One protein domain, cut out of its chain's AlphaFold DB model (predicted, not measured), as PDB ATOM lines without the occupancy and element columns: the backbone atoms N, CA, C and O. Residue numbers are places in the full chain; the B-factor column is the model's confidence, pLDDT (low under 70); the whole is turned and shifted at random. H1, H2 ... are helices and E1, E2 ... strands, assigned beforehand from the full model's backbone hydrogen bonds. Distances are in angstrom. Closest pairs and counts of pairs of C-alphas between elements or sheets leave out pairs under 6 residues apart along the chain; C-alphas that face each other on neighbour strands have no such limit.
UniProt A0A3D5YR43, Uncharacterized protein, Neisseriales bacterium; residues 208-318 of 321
ATOM      1  N   GLU A 208      17.890 123.337 -38.223       69.00
ATOM      2  CA  GLU A 208      17.741 122.879 -36.855       69.00
ATOM      3  C   GLU A 208      16.878 121.620 -36.880       69.00
ATOM      4  O   GLU A 208      15.765 121.616 -37.410       69.00
ATOM      5  N   ILE A 209      17.400 120.538 -36.308       71.06
ATOM      6  CA  ILE A 209      16.679 119.273 -36.163       71.06
ATOM      7  C   ILE A 209      16.167 119.204 -34.730       71.06
ATOM      8  O   ILE A 209      16.924 119.404 -33.783       71.06
ATOM      9  N   ASN A 210      14.875 118.926 -34.584       74.69
ATOM     10  CA  ASN A 210      14.151 118.910 -33.321       74.69
ATOM     11  C   ASN A 210      14.295 120.193 -32.467       74.69
ATOM     12  O   ASN A 210      14.369 120.068 -31.242       74.69
ATOM     13  N   PRO A 211      14.329 121.421 -33.036       79.62
ATOM     14  CA  PRO A 211      14.345 122.619 -32.208       79.62
ATOM     15  C   PRO A 211      13.019 122.754 -31.461       79.62
ATOM     16  O   PRO A 211      11.971 122.385 -31.984       79.62
ATOM     17  N   SER A 212      13.047 123.344 -30.269       84.12
ATOM     18  CA  SER A 212      11.812 123.806 -29.640       84.12
ATOM     19  C   SER A 212      11.346 125.071 -30.357       84.12
ATOM     20  O   SER A 212      11.994 126.117 -30.267       84.12
ATOM     21  N   LEU A 213      10.262 124.968 -31.126       87.25
ATOM     22  CA  LEU A 213       9.751 126.056 -31.953       87.25
ATOM     23  C   LEU A 213       8.374 126.499 -31.475       87.25
ATOM     24  O   LEU A 213       7.403 125.751 -31.571       87.25
ATOM     25  N   TYR A 214       8.274 127.757 -31.051       88.81
ATOM     26  CA  TYR A 214       6.987 128.388 -30.796       88.81
ATOM     27  C   TYR A 214       6.329 128.844 -32.103       88.81
ATOM     28  O   TYR A 214       6.930 129.564 -32.904       88.81
ATOM     29  N   LEU A 215       5.071 128.465 -32.297       89.06
ATOM     30  CA  LEU A 215       4.218 128.920 -33.385       89.06
ATOM     31  C   LEU A 215       3.041 129.726 -32.843       89.06
ATOM     32  O   LEU A 215       2.445 129.387 -31.822       89.06
ATOM     33  N   THR A 216       2.648 130.757 -33.588       89.25
ATOM     34  CA  THR A 216       1.417 131.510 -33.318       89.25
ATOM     35  C   THR A 216       0.187 130.610 -33.430       89.25
ATOM     36  O   THR A 216       0.195 129.600 -34.140       89.25
ATOM     37  N   GLN A 217      -0.910 131.000 -32.780       89.19
ATOM     38  CA  GLN A 217      -2.160 130.235 -32.777       89.19
ATOM     39  C   GLN A 217      -2.650 129.835 -34.181       89.19
ATOM     40  O   GLN A 217      -3.134 128.719 -34.375       89.19
ATOM     41  N   THR A 218      -2.510 130.719 -35.174       87.44
ATOM     42  CA  THR A 218      -2.916 130.443 -36.561       87.44
ATOM     43  C   THR A 218      -2.060 129.342 -37.186       87.44
ATOM     44  O   THR A 218      -2.596 128.364 -37.702       87.44
ATOM     45  N   ASN A 219      -0.736 129.454 -37.081       88.25
ATOM     46  CA  ASN A 219       0.205 128.488 -37.653       88.25
ATOM     47  C   ASN A 219       0.117 127.129 -36.957       88.25
ATOM     48  O   ASN A 219       0.182 126.084 -37.602       88.25
ATOM     49  N   CYS A 220      -0.111 127.158 -35.648       88.81
ATOM     50  CA  CYS A 220      -0.328 125.977 -34.839       88.81
ATOM     51  C   CYS A 220      -1.518 125.140 -35.337       88.81
ATOM     52  O   CYS A 220      -1.405 123.933 -35.546       88.81
ATOM     53  N   LYS A 221      -2.657 125.793 -35.610       85.75
ATOM     54  CA  LYS A 221      -3.844 125.121 -36.162       85.75
ATOM     55  C   LYS A 221      -3.582 124.519 -37.539       85.75
ATOM     56  O   LYS A 221      -4.115 123.455 -37.843       85.75
ATOM     57  N   LEU A 222      -2.785 125.194 -38.368       85.06
ATOM     58  CA  LEU A 222      -2.465 124.714 -39.709       85.06
ATOM     59  C   LEU A 222      -1.601 123.449 -39.665       85.06
ATOM     60  O   LEU A 222      -1.865 122.517 -40.419       85.06
ATOM     61  N   ILE A 223      -0.602 123.396 -38.779       85.94
ATOM     62  CA  ILE A 223       0.354 122.281 -38.738       85.94
ATOM     63  C   ILE A 223      -0.169 121.059 -37.964       85.94
ATOM     64  O   ILE A 223       0.151 119.921 -38.309       85.94
ATOM     65  N   ALA A 224      -1.011 121.284 -36.947       81.69
ATOM     66  CA  ALA A 224      -1.588 120.227 -36.111       81.69
ATOM     67  C   ALA A 224      -2.769 119.497 -36.768       81.69
ATOM     68  O   ALA A 224      -3.208 118.460 -36.265       81.69
ATOM     69  N   LYS A 225      -3.310 120.029 -37.873       81.31
ATOM     70  CA  LYS A 225      -4.442 119.426 -38.576       81.31
ATOM     71  C   LYS A 225      -4.005 118.099 -39.223       81.31
ATOM     72  O   LYS A 225      -3.106 118.118 -40.065       81.31
ATOM     73  N   PRO A 226      -4.633 116.958 -38.883       73.88
ATOM     74  CA  PRO A 226      -4.288 115.679 -39.494       73.88
ATOM     75  C   PRO A 226      -4.589 115.719 -40.995       73.88
ATOM     76  O   PRO A 226      -5.674 116.138 -41.408       73.88
ATOM     77  N   LEU A 227      -3.615 115.308 -41.807       68.62
ATOM     78  CA  LEU A 227      -3.698 115.396 -43.269       68.62
ATOM     79  C   LEU A 227      -4.515 114.275 -43.897       68.62
ATOM     80  O   LEU A 227      -5.075 114.444 -44.977       68.62
ATOM     81  N   ASN A 228      -4.582 113.138 -43.214       68.94
ATOM     82  CA  ASN A 228      -5.290 111.962 -43.668       68.94
ATOM     83  C   ASN A 228      -6.014 111.320 -42.477       68.94
ATOM     84  O   ASN A 228      -5.429 111.167 -41.404       68.94
ATOM     85  N   SER A 229      -7.272 110.921 -42.672       68.19
ATOM     86  CA  SER A 229      -8.031 110.140 -41.689       68.19
ATOM     87  C   SER A 229      -7.453 108.741 -41.465       68.19
ATOM     88  O   SER A 229      -7.809 108.105 -40.481       68.19
ATOM     89  N   SER A 230      -6.567 108.271 -42.353       69.50
ATOM     90  CA  SER A 230      -5.840 107.002 -42.204       69.50
ATOM     91  C   SER A 230      -4.792 107.014 -41.088       69.50
ATOM     92  O   SER A 230      -4.296 105.953 -40.718       69.50
ATOM     93  N   ILE A 231      -4.404 108.186 -40.567       80.38
ATOM     94  CA  ILE A 231      -3.511 108.252 -39.406       80.38
ATOM     95  C   ILE A 231      -4.361 108.047 -38.153       80.38
ATOM     96  O   ILE A 231      -5.143 108.920 -37.771       80.38
ATOM     97  N   ASP A 232      -4.182 106.903 -37.494       83.50
ATOM     98  CA  ASP A 232      -4.824 106.636 -36.211       83.50
ATOM     99  C   ASP A 232      -4.483 107.717 -35.181       83.50
ATOM    100  O   ASP A 232      -3.345 108.184 -35.090       83.50
ATOM    101  N   LYS A 233      -5.453 108.069 -34.329       83.12
ATOM    102  CA  LYS A 233      -5.264 109.088 -33.281       83.12
ATOM    103  C   LYS A 233      -4.081 108.763 -32.363       83.12
ATOM    104  O   LYS A 233      -3.336 109.661 -31.993       83.12
ATOM    105  N   ASN A 234      -3.867 107.489 -32.044       86.81
ATOM    106  CA  ASN A 234      -2.752 107.054 -31.197       86.81
ATOM    107  C   ASN A 234      -1.393 107.110 -31.914       86.81
ATOM    108  O   ASN A 234      -0.359 106.957 -31.281       86.81
ATOM    109  N   ASN A 235      -1.374 107.311 -33.230       88.12
ATOM    110  CA  ASN A 235      -0.150 107.442 -34.012       88.12
ATOM    111  C   ASN A 235       0.132 108.899 -34.420       88.12
ATOM    112  O   ASN A 235       1.147 109.170 -35.055       88.12
ATOM    113  N   LEU A 236      -0.753 109.839 -34.079       88.75
ATOM    114  CA  LEU A 236      -0.627 111.244 -34.448       88.75
ATOM    115  C   LEU A 236       0.311 111.979 -33.477       88.75
ATOM    116  O   LEU A 236       0.013 112.089 -32.289       88.75
ATOM    117  N   SER A 237       1.411 112.536 -33.985       88.88
ATOM    118  CA  SER A 237       2.421 113.260 -33.201       88.88
ATOM    119  C   SER A 237       1.818 114.406 -32.385       88.88
ATOM    120  O   SER A 237       2.211 114.604 -31.242       88.88
ATOM    121  N   SER A 238       0.820 115.125 -32.914       87.56
ATOM    122  CA  SER A 238       0.194 116.254 -32.209       87.56
ATOM    123  C   SER A 238      -0.594 115.872 -30.949       87.56
ATOM    124  O   SER A 238      -0.927 116.752 -30.160       87.56
ATOM    125  N   ASN A 239      -0.863 114.582 -30.721       88.56
ATOM    126  CA  ASN A 239      -1.535 114.104 -29.509       88.56
ATOM    127  C   ASN A 239      -0.574 113.841 -28.338       88.56
ATOM    128  O   ASN A 239      -1.033 113.531 -27.238       88.56
ATOM    129  N   TYR A 240       0.738 113.950 -28.551       88.19
ATOM    130  CA  TYR A 240       1.746 113.679 -27.530       88.19
ATOM    131  C   TYR A 240       2.505 114.956 -27.168       88.19
ATOM    132  O   TYR A 240       3.103 115.590 -28.034       88.19
ATOM    133  N   SER A 241       2.559 115.278 -25.871       85.56
ATOM    134  CA  SER A 241       3.225 116.482 -25.342       85.56
ATOM    135  C   SER A 241       4.714 116.564 -25.678       85.56
ATOM    136  O   SER A 241       5.256 117.651 -25.845       85.56
ATOM    137  N   GLN A 242       5.370 115.411 -25.846       87.69
ATOM    138  CA  GLN A 242       6.764 115.342 -26.290       87.69
ATOM    139  C   GLN A 242       6.973 115.908 -27.703       87.69
ATOM    140  O   GLN A 242       8.092 116.302 -28.023       87.69
ATOM    141  N   TYR A 243       5.920 115.925 -28.536       88.12
ATOM    142  CA  TYR A 243       5.982 116.416 -29.910       88.12
ATOM    143  C   TYR A 243       5.257 117.746 -30.140       88.12
ATOM    144  O   TYR A 243       5.610 118.530 -31.023       88.12
ATOM    145  N   PHE A 244       4.214 117.994 -29.352       90.06
ATOM    146  CA  PHE A 244       3.326 119.133 -29.503       90.06
ATOM    147  C   PHE A 244       2.766 119.549 -28.147       90.06
ATOM    148  O   PHE A 244       2.092 118.765 -27.479       90.06
ATOM    149  N   GLU A 245       2.980 120.801 -27.767       91.31
ATOM    150  CA  GLU A 245       2.481 121.363 -26.517       91.31
ATOM    151  C   GLU A 245       1.677 122.633 -26.801       91.31
ATOM    152  O   GLU A 245       2.187 123.604 -27.359       91.31
ATOM    153  N   SER A 246       0.396 122.637 -26.434       87.19
ATOM    154  CA  SER A 246      -0.445 123.830 -26.553       87.19
ATOM    155  C   SER A 246      -0.060 124.850 -25.482       87.19
ATOM    156  O   SER A 246       0.057 124.489 -24.315       87.19
ATOM    157  N   ALA A 247       0.066 126.120 -25.860       86.88
ATOM    158  CA  ALA A 247       0.386 127.219 -24.951       86.88
ATOM    159  C   ALA A 247      -0.578 128.398 -25.153       86.88
ATOM    160  O   ALA A 247      -1.249 128.501 -26.184       86.88
ATOM    161  N   ASP A 248      -0.647 129.308 -24.183       81.25
ATOM    162  CA  ASP A 248      -1.498 130.494 -24.289       81.25
ATOM    163  C   ASP A 248      -1.034 131.388 -25.452       81.25
ATOM    164  O   ASP A 248       0.032 131.998 -25.418       81.25
ATOM    165  N   GLY A 249      -1.847 131.443 -26.512       84.38
ATOM    166  CA  GLY A 249      -1.562 132.211 -27.730       84.38
ATOM    167  C   GLY A 249      -0.865 131.437 -28.860       84.38
ATOM    168  O   GLY A 249      -0.580 132.032 -29.907       84.38
ATOM    169  N   GLY A 250      -0.632 130.127 -28.714       91.00
ATOM    170  CA  GLY A 250       0.116 129.352 -29.707       91.00
ATOM    171  C   GLY A 250       0.338 127.881 -29.359       91.00
ATOM    172  O   GLY A 250      -0.454 127.255 -28.659       91.00
ATOM    173  N   CYS A 251       1.422 127.314 -29.882       91.69
ATOM    174  CA  CYS A 251       1.934 126.022 -29.433       91.69
ATOM    175  C   CYS A 251       3.435 125.903 -29.652       91.69
ATOM    176  O   CYS A 251       4.003 126.562 -30.523       91.69
ATOM    177  N   TYR A 252       4.051 125.020 -28.880       90.94
ATOM    178  CA  TYR A 252       5.411 124.566 -29.087       90.94
ATOM    179  C   TYR A 252       5.398 123.264 -29.879       90.94
ATOM    180  O   TYR A 252       4.696 122.312 -29.536       90.94
ATOM    181  N   LEU A 253       6.190 123.230 -30.943       90.31
ATOM    182  CA  LEU A 253       6.579 121.997 -31.606       90.31
ATOM    183  C   LEU A 253       7.950 121.598 -31.082       90.31
ATOM    184  O   LEU A 253       8.872 122.412 -31.083       90.31
ATOM    185  N   ASN A 254       8.075 120.349 -30.663       86.38
ATOM    186  CA  ASN A 254       9.299 119.785 -30.106       86.38
ATOM    187  C   ASN A 254       9.514 118.427 -30.769       86.38
ATOM    188  O   ASN A 254       8.541 117.734 -30.971       86.38
ATOM    189  N   GLY A 255      10.730 118.005 -31.119       78.69
ATOM    190  CA  GLY A 255      10.937 116.661 -31.694       78.69
ATOM    191  C   GLY A 255      10.203 116.376 -33.026       78.69
ATOM    192  O   GLY A 255       9.209 116.995 -33.387       78.69
ATOM    193  N   ASN A 256      10.686 115.413 -33.813       83.94
ATOM    194  CA  ASN A 256      10.082 115.073 -35.110       83.94
ATOM    195  C   ASN A 256       9.878 116.285 -36.050       83.94
ATOM    196  O   ASN A 256       8.953 116.295 -36.870       83.94
ATOM    197  N   LEU A 257      10.730 117.312 -35.937       87.62
ATOM    198  CA  LEU A 257      10.655 118.497 -36.785       87.62
ATOM    199  C   LEU A 257      12.009 118.941 -37.325       87.62
ATOM    200  O   LEU A 257      13.025 118.865 -36.643       87.62
ATOM    201  N   ILE A 258      12.019 119.398 -38.570       84.81
ATOM    202  CA  ILE A 258      13.180 120.028 -39.199       84.81
ATOM    203  C   ILE A 258      12.777 121.462 -39.490       84.81
ATOM    204  O   ILE A 258      11.798 121.698 -40.198       84.81
ATOM    205  N   ARG A 259      13.521 122.422 -38.952       82.31
ATOM    206  CA  ARG A 259      13.393 123.829 -39.318       82.31
ATOM    207  C   ARG A 259      14.517 124.177 -40.282       82.31
ATOM    208  O   ARG A 259      15.670 123.891 -39.997       82.31
ATOM    209  N   LEU A 260      14.165 124.778 -41.412       79.69
ATOM    210  CA  LEU A 260      15.083 125.259 -42.440       79.69
ATOM    211  C   LEU A 260      14.790 126.733 -42.705       79.69
ATOM    212  O   LEU A 260      13.655 127.065 -43.027       79.69
ATOM    213  N   GLY A 261      15.779 127.614 -42.635       72.00
ATOM    214  CA  GLY A 261      15.639 128.989 -43.128       72.00
ATOM    215  C   GLY A 261      16.255 130.041 -42.218       72.00
ATOM    216  O   GLY A 261      16.979 129.723 -41.280       72.00
ATOM    217  N   PHE A 262      15.988 131.309 -42.517       67.38
ATOM    218  CA  PHE A 262      16.641 132.455 -41.894       67.38
ATOM    219  C   PHE A 262      15.618 133.505 -41.443       67.38
ATOM    220  O   PHE A 262      14.809 133.997 -42.230       67.38
ATOM    221  N   ALA A 263      15.691 133.895 -40.167       68.56
ATOM    222  CA  ALA A 263      14.794 134.879 -39.557       68.56
ATOM    223  C   ALA A 263      13.296 134.546 -39.776       68.56
ATOM    224  O   ALA A 263      12.852 133.459 -39.402       68.56
ATOM    225  N   SER A 264      12.516 135.480 -40.336       68.38
ATOM    226  CA  SER A 264      11.069 135.346 -40.584       68.38
ATOM    227  C   SER A 264      10.712 134.509 -41.815       68.38
ATOM    228  O   SER A 264       9.534 134.228 -42.028       68.38
ATOM    229  N   ASP A 265      11.709 134.142 -42.620       75.25
ATOM    230  CA  ASP A 265      11.562 133.277 -43.782       75.25
ATOM    231  C   ASP A 265      12.084 131.891 -43.394       75.25
ATOM    232  O   ASP A 265      13.290 131.677 -43.283       75.25
ATOM    233  N   TYR A 266      11.186 130.941 -43.150       78.81
ATOM    234  CA  TYR A 266      11.569 129.596 -42.728       78.81
ATOM    235  C   TYR A 266      10.526 128.550 -43.102       78.81
ATOM    236  O   TYR A 266       9.362 128.841 -43.346       78.81
ATOM    237  N   ILE A 267      10.956 127.300 -43.127       85.12
ATOM    238  CA  ILE A 267      10.163 126.117 -43.409       85.12
ATOM    239  C   ILE A 267      10.263 125.210 -42.193       85.12
ATOM    240  O   ILE A 267      11.361 124.930 -41.720       85.12
ATOM    241  N   VAL A 268       9.128 124.735 -41.699       88.44
ATOM    242  CA  VAL A 268       9.058 123.711 -40.656       88.44
ATOM    243  C   VAL A 268       8.473 122.461 -41.274       88.44
ATOM    244  O   VAL A 268       7.333 122.473 -41.723       88.44
ATOM    245  N   ILE A 269       9.242 121.384 -41.296       89.31
ATOM    246  CA  ILE A 269       8.781 120.056 -41.684       89.31
ATOM    247  C   ILE A 269       8.476 119.312 -40.390       89.31
ATOM    248  O   ILE A 269       9.402 118.946 -39.678       89.31
ATOM    249  N   PHE A 270       7.200 119.100 -40.078       91.44
ATOM    250  CA  PHE A 270       6.759 118.364 -38.893       91.44
ATOM    251  C   PHE A 270       6.219 116.992 -39.294       91.44
ATOM    252  O   PHE A 270       5.277 116.902 -40.089       91.44
ATOM    253  N   LYS A 271       6.806 115.919 -38.758       91.88
ATOM    254  CA  LYS A 271       6.330 114.551 -38.988       91.88
ATOM    255  C   LYS A 271       5.059 114.311 -38.182       91.88
ATOM    256  O   LYS A 271       5.077 114.309 -36.951       91.88
ATOM    257  N   GLN A 272       3.952 114.074 -38.872       90.31
ATOM    258  CA  GLN A 272       2.645 113.928 -38.242       90.31
ATOM    259  C   GLN A 272       2.390 112.547 -37.650       90.31
ATOM    260  O   GLN A 272       1.568 112.437 -36.749       90.31
ATOM    261  N   ASN A 273       3.043 111.502 -38.152       90.81
ATOM    262  CA  ASN A 273       2.897 110.140 -37.651       90.81
ATOM    263  C   ASN A 273       4.146 109.702 -36.872       90.81
ATOM    264  O   ASN A 273       5.273 109.922 -37.319       90.81
ATOM    265  N   ILE A 274       3.956 109.026 -35.740       88.81
ATOM    266  CA  ILE A 274       5.062 108.493 -34.932       88.81
ATOM    267  C   ILE A 274       5.694 107.307 -35.670       88.81
ATOM    268  O   ILE A 274       6.877 107.338 -36.019       88.81
ATOM    269  N   GLN A 275       4.873 106.305 -35.987       89.44
ATOM    270  CA  GLN A 275       5.231 105.123 -36.769       89.44
ATOM    271  C   GLN A 275       4.694 105.225 -38.203       89.44
ATOM    272  O   GLN A 275       3.614 105.793 -38.398       89.44
ATOM    273  N   PRO A 276       5.404 104.697 -39.220       89.62
ATOM    274  CA  PRO A 276       4.917 104.658 -40.600       89.62
ATOM    275  C   PRO A 276       3.508 104.059 -40.711       89.62
ATOM    276  O   PRO A 276       3.194 103.063 -40.062       89.62
ATOM    277  N   VAL A 277       2.654 104.665 -41.535       89.50
ATOM    278  CA  VAL A 277       1.281 104.199 -41.778       89.50
ATOM    279  C   VAL A 277       1.279 103.248 -42.967       89.50
ATOM    280  O   VAL A 277       1.736 103.608 -44.053       89.50
ATOM    281  N   ASN A 278       0.767 102.035 -42.774       88.81
ATOM    282  CA  ASN A 278       0.694 101.031 -43.831       88.81
ATOM    283  C   ASN A 278      -0.525 101.278 -44.722       88.81
ATOM    284  O   ASN A 278      -1.662 101.184 -44.267       88.81
ATOM    285  N   GLU A 279      -0.290 101.540 -46.005       86.31
ATOM    286  CA  GLU A 279      -1.341 101.666 -47.013       86.31
ATOM    287  C   GLU A 279      -1.091 100.661 -48.137       86.31
ATOM    288  O   GLU A 279      -0.267 100.855 -49.035       86.31
ATOM    289  N   GLY A 280      -1.802  99.535 -48.066       84.00
ATOM    290  CA  GLY A 280      -1.600  98.421 -48.983       84.00
ATOM    291  C   GLY A 280      -0.260  97.728 -48.727       84.00
ATOM    292  O   GLY A 280      -0.033  97.198 -47.645       84.00
ATOM    293  N   LYS A 281       0.614  97.702 -49.741       82.94
ATOM    294  CA  LYS A 281       1.935  97.045 -49.673       82.94
ATOM    295  C   LYS A 281       3.075  97.979 -49.253       82.94
ATOM    296  O   LYS A 281       4.204  97.515 -49.137       82.94
ATOM    297  N   LEU A 282       2.797  99.271 -49.091       87.56
ATOM    298  CA  LEU A 282       3.800 100.295 -48.813       87.56
ATOM    299  C   LEU A 282       3.501 100.986 -47.482       87.56
ATOM    300  O   LEU A 282       2.345 101.108 -47.070       87.56
ATOM    301  N   SER A 283       4.560 101.444 -46.823       89.81
ATOM    302  CA  SER A 283       4.490 102.191 -45.569       89.81
ATOM    303  C   SER A 283       4.860 103.642 -45.839       89.81
ATOM    304  O   SER A 283       5.852 103.913 -46.509       89.81
ATOM    305  N   TYR A 284       4.084 104.582 -45.311       90.25
ATOM    306  CA  TYR A 284       4.259 106.004 -45.591       90.25
ATOM    307  C   TYR A 284       4.463 106.826 -44.324       90.25
ATOM    308  O   TYR A 284       3.858 106.563 -43.284       90.25
ATOM    309  N   ASN A 285       5.279 107.870 -44.446       90.75
ATOM    310  CA  ASN A 285       5.347 108.962 -43.490       90.75
ATOM    311  C   ASN A 285       4.631 110.192 -44.048       90.75
ATOM    312  O   ASN A 285       4.729 110.521 -45.233       90.75
ATOM    313  N   TYR A 286       3.925 110.870 -43.156       90.56
ATOM    314  CA  TYR A 286       3.156 112.068 -43.422       90.56
ATOM    315  C   TYR A 286       3.812 113.258 -42.742       90.56
ATOM    316  O   TYR A 286       4.132 113.226 -41.553       90.56
ATOM    317  N   TYR A 287       3.963 114.333 -43.503       90.19
ATOM    318  CA  TYR A 287       4.593 115.561 -43.060       90.19
ATOM    319  C   TYR A 287       3.682 116.748 -43.326       90.19
ATOM    320  O   TYR A 287       3.155 116.904 -44.429       90.19
ATOM    321  N   ALA A 288       3.554 117.610 -42.323       90.88
ATOM    322  CA  ALA A 288       3.049 118.959 -42.505       90.88
ATOM    323  C   ALA A 288       4.245 119.894 -42.670       90.88
ATOM    324  O   ALA A 288       5.075 120.028 -41.768       90.88
ATOM    325  N   ARG A 289       4.341 120.527 -43.834       89.19
ATOM    326  CA  ARG A 289       5.385 121.491 -44.157       89.19
ATOM    327  C   ARG A 289       4.815 122.899 -44.052       89.19
ATOM    328  O   ARG A 289       4.135 123.364 -44.959       89.19
ATOM    329  N   LEU A 290       5.079 123.575 -42.940       89.50
ATOM    330  CA  LEU A 290       4.732 124.979 -42.748       89.50
ATOM    331  C   LEU A 290       5.794 125.847 -43.425       89.50
ATOM    332  O   LEU A 290       6.910 125.952 -42.928       89.50
ATOM    333  N   ASN A 291       5.449 126.471 -44.543       85.69
ATOM    334  CA  ASN A 291       6.310 127.422 -45.233       85.69
ATOM    335  C   ASN A 291       5.917 128.843 -44.816       85.69
ATOM    336  O   ASN A 291       4.790 129.267 -45.062       85.69
ATOM    337  N   CYS A 292       6.833 129.556 -44.169       82.56
ATOM    338  CA  CYS A 292       6.670 130.918 -43.680       82.56
ATOM    339  C   CYS A 292       7.529 131.888 -44.490       82.56
ATOM    340  O   CYS A 292       8.736 131.696 -44.635       82.56
ATOM    341  N   TYR A 293       6.890 132.949 -44.975       77.62
ATOM    342  CA  TYR A 293       7.454 133.962 -45.854       77.62
ATOM    343  C   TYR A 293       6.988 135.347 -45.392       77.62
ATOM    344  O   TYR A 293       5.795 135.645 -45.428       77.62
ATOM    345  N   SER A 294       7.908 136.198 -44.927       70.81
ATOM    346  CA  SER A 294       7.612 137.538 -44.382       70.81
ATOM    347  C   SER A 294       6.475 137.527 -43.348       70.81
ATOM    348  O   SER A 294       5.575 138.363 -43.367       70.81
ATOM    349  N   GLY A 295       6.477 136.530 -42.457       69.00
ATOM    350  CA  GLY A 295       5.461 136.382 -41.410       69.00
ATOM    351  C   GLY A 295       4.111 135.814 -41.872       69.00
ATOM    352  O   GLY A 295       3.258 135.544 -41.030       69.00
ATOM    353  N   SER A 296       3.920 135.574 -43.172       79.25
ATOM    354  CA  SER A 296       2.767 134.839 -43.706       79.25
ATOM    355  C   SER A 296       3.137 133.376 -43.907       79.25
ATOM    356  O   SER A 296       4.116 133.081 -44.588       79.25
ATOM    357  N   CYS A 297       2.367 132.452 -43.334       85.69
ATOM    358  CA  CYS A 297       2.664 131.027 -43.427       85.69
ATOM    359  C   CYS A 297       1.528 130.235 -44.071       85.69
ATOM    360  O   CYS A 297       0.351 130.526 -43.862       85.69
ATOM    361  N   PHE A 298       1.888 129.189 -44.809       86.25
ATOM    362  CA  PHE A 298       0.956 128.214 -45.366       86.25
ATOM    363  C   PHE A 298       1.487 126.796 -45.167       86.25
ATOM    364  O   PHE A 298       2.691 126.594 -45.023       86.25
ATOM    365  N   VAL A 299       0.590 125.809 -45.143       87.81
ATOM    366  CA  VAL A 299       0.959 124.401 -44.947       87.81
ATOM    367  C   VAL A 299       0.807 123.625 -46.245       87.81
ATOM    368  O   VAL A 299      -0.236 123.673 -46.893       87.81
ATOM    369  N   GLU A 300       1.866 122.906 -46.599       86.31
ATOM    370  CA  GLU A 300       1.905 121.904 -47.653       86.31
ATOM    371  C   GLU A 300       1.944 120.504 -47.030       86.31
ATOM    372  O   GLU A 300       2.593 120.266 -46.010       86.31
ATOM    373  N   ASN A 301       1.248 119.567 -47.665       85.75
ATOM    374  CA  ASN A 301       1.060 118.213 -47.165       85.75
ATOM    375  C   ASN A 301       1.930 117.269 -47.975       85.75
ATOM    376  O   ASN A 301       1.737 117.150 -49.183       85.75
ATOM    377  N   VAL A 302       2.863 116.585 -47.319       86.38
ATOM    378  CA  VAL A 302       3.821 115.722 -48.010       86.38
ATOM    379  C   VAL A 302       3.666 114.288 -47.514       86.38
ATOM    380  O   VAL A 302       3.683 114.024 -46.313       86.38
ATOM    381  N   LYS A 303       3.515 113.357 -48.457       89.38
ATOM    382  CA  LYS A 303       3.471 111.912 -48.221       89.38
ATOM    383  C   LYS A 303       4.710 111.289 -48.853       89.38
ATOM    384  O   LYS A 303       4.887 111.398 -50.064       89.38
ATOM    385  N   LEU A 304       5.544 110.641 -48.047       88.12
ATOM    386  CA  LEU A 304       6.783 110.001 -48.498       88.12
ATOM    387  C   LEU A 304       6.767 108.511 -48.159       88.12
ATOM    388  O   LEU A 304       6.274 108.119 -47.103       88.12
ATOM    389  N   ASP A 305       7.297 107.685 -49.059       88.00
ATOM    390  CA  ASP A 305       7.549 106.267 -48.792       88.00
ATOM    391  C   ASP A 305       8.615 106.142 -47.700       88.00
ATOM    392  O   ASP A 305       9.719 106.669 -47.842       88.00
ATOM    393  N   ALA A 306       8.283 105.440 -46.617       85.00
ATOM    394  CA  ALA A 306       9.132 105.303 -45.443       85.00
ATOM    395  C   ALA A 306      10.490 104.650 -45.750       85.00
ATOM    396  O   ALA A 306      11.458 104.931 -45.046       85.00
ATOM    397  N   GLN A 307      10.591 103.815 -46.794       82.81
ATOM    398  CA  GLN A 307      11.863 103.191 -47.187       82.81
ATOM    399  C   GLN A 307      12.832 104.174 -47.865       82.81
ATOM    400  O   GLN A 307      14.046 103.983 -47.802       82.81
ATOM    401  N   HIS A 308      12.309 105.240 -48.474       81.19
ATOM    402  CA  HIS A 308      13.069 106.216 -49.264       81.19
ATOM    403  C   HIS A 308      13.037 107.623 -48.645       81.19
ATOM    404  O   HIS A 308      13.295 108.626 -49.311       81.19
ATOM    405  N   ASP A 309      12.706 107.709 -47.357       82.75
ATOM    406  CA  ASP A 309      12.463 108.965 -46.667       82.75
ATOM    407  C   ASP A 309      13.737 109.538 -46.027       82.75
ATOM    408  O   ASP A 309      14.126 109.189 -44.907       82.75
ATOM    409  N   LEU A 310      14.365 110.473 -46.743       79.31
ATOM    410  CA  LEU A 310      15.540 111.219 -46.286       79.31
ATOM    411  C   LEU A 310      15.284 111.992 -44.979       79.31
ATOM    412  O   LEU A 310      16.196 112.108 -44.162       79.31
ATOM    413  N   ASN A 311      14.059 112.472 -44.723       79.75
ATOM    414  CA  ASN A 311      13.753 113.215 -43.494       79.75
ATOM    415  C   ASN A 311      13.834 112.301 -42.267       79.75
ATOM    416  O   ASN A 311      14.352 112.700 -41.225       79.75
ATOM    417  N   THR A 312      13.396 111.046 -42.403       78.50
ATOM    418  CA  THR A 312      13.507 110.046 -41.329       78.50
ATOM    419  C   THR A 312      14.965 109.725 -40.995       78.50
ATOM    420  O   THR A 312      15.313 109.610 -39.819       78.50
ATOM    421  N   GLN A 313      15.841 109.653 -42.002       74.88
ATOM    422  CA  GLN A 313      17.281 109.466 -41.787       74.88
ATOM    423  C   GLN A 313      17.901 110.652 -41.035       74.88
ATOM    424  O   GLN A 313      18.736 110.463 -40.150       74.88
ATOM    425  N   ILE A 314      17.451 111.874 -41.338       70.88
ATOM    426  CA  ILE A 314      17.904 113.094 -40.662       70.88
ATOM    427  C   ILE A 314      17.483 113.091 -39.185       70.88
ATOM    428  O   ILE A 314      18.326 113.346 -38.326       70.88
ATOM    429  N   PHE A 315      16.237 112.725 -38.861       75.75
ATOM    430  CA  PHE A 315      15.792 112.609 -37.463       75.75
ATOM    431  C   PHE A 315      16.606 111.587 -36.663       75.75
ATOM    432  O   PHE A 315      16.940 111.844 -35.506       75.75
ATOM    433  N   ALA A 316      16.959 110.455 -37.279       66.31
ATOM    434  CA  ALA A 316      17.754 109.408 -36.642       66.31
ATOM    435  C   ALA A 316      19.211 109.835 -36.374       66.31
ATOM    436  O   ALA A 316      19.830 109.355 -35.430       66.31
ATOM    437  N   SER A 317      19.764 110.765 -37.162       60.91
ATOM    438  CA  SER A 317      21.159 111.211 -37.017       60.91
ATOM    439  C   SER A 317      21.451 112.021 -35.743       60.91
ATOM    440  O   SER A 317      22.610 112.141 -35.349       60.91
ATOM    441  N   VAL A 318      20.417 112.549 -35.075       55.88
ATOM    442  CA  VAL A 318      20.543 113.421 -33.886       55.88
ATOM    443  C   VAL A 318      20.256 112.678 -32.574       55.88
ATOM    444  O   VAL A 318      20.659 113.126 -31.503       55.88
TER     445      VAL A 318
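What this domain is: This is residues 208 to 318 of the 321 residues of an uncharacterized protein of Neisseriales bacterium (UniProt A0A3D5YR43). A long, twisted antiparallel sheet, with the E7-E8 hairpin along its length, is joined by a small sheet of three short strands, and H1 packs on both sheets in the angle between them. E4 and E5 widen one end of the long sheet, E6 pairs at the other end, and H2 packs across E5. The printed part has 111 residues with two named helices and eight named strands, in the order E1 H1 E2 E3 E4 E5 E6 E7 E8 H2; the small sheet runs E1 E3 E2, antiparallel, and the large one is branched at E7. The class is mixed, helices and strands; the whole is compact, with a radius of gyration of the C-alphas of 13.4 A, and elongated, spanning 41 by 25 by 24 A.

Where its parts are: Residues 208 to 209 pair antiparallel with residues 258 to 259 of E4, residues 257 to 262. E1, residues 213 to 216, begins at C-alpha 213 (9.751, 126.056, -31.953). H1 is residues 217 to 224, 10.6 A long. E2 is residues 244 to 247 and E3 residues 250 to 253. E4 is 16.0 A long; E5, residues 265 to 271, is 20.0 A. E6 is residues 277 to 279. E7, residues 282 to 293, runs 34.0 A from C-alpha 282 (3.800, 100.295, -48.813), and E8, residues 296 to 305, 29.4 A. H2, residues 310 to 318, is 13.6 A long and ends at C-alpha 318 (20.543, 113.421, -33.886).

How they stand to each other: E6, E7 and E8 form a meander, each strand the antiparallel neighbour of the one before. E5 and E6 lie on one side of E7, beside residues 286 to 293 and 282 to 284; E8 lies on the other side. N 289 and O 300 of the hairpin E7 and E8 are 2.8 A apart, N 268 of E5 and O 290 of E7 2.8 A, N 277 of E6 and O 284 of E7 2.8 A, and N 260 and O 267 of the hairpin E4 and E5 2.8 A. H1 is on this sheet at a height of 9.2 A, over E7 and, only just, E8 with 3 C-alphas; its closest C-alphas to E7 are Ile 223 and Ala 288, 5.7 A. H1 is also on the small sheet, at a height of 8.3 A over E3. E1, H1 and E2 form a split strand-helix-strand unit, two strands running the same way with E3 between them, its crossover right-handed. N 215 of E1 and O 251 of E3 are 2.8 A apart; N 252 and O 245 of the hairpin E2 and E3 are 2.8 A apart. H2 is on the large sheet over E5, at a height of 9.5 A, across the strands at 66 degrees to E5 on the local plane. Every O i to N i+4 pair is within hydrogen-bond range in H1, and 4 of 5 in H2.

The domain as a whole: The two C-alphas farthest apart are those of Asp 248 and Lys 281, 42.1 A. The printed part has no cut. The link from H1 to E2, residues 225 to 243, is long; the others are tight. The mean pLDDT of the printed part is 83.2, and residues 208, 227 to 230, 262 to 264, 295 and 316 to 318 are under 70.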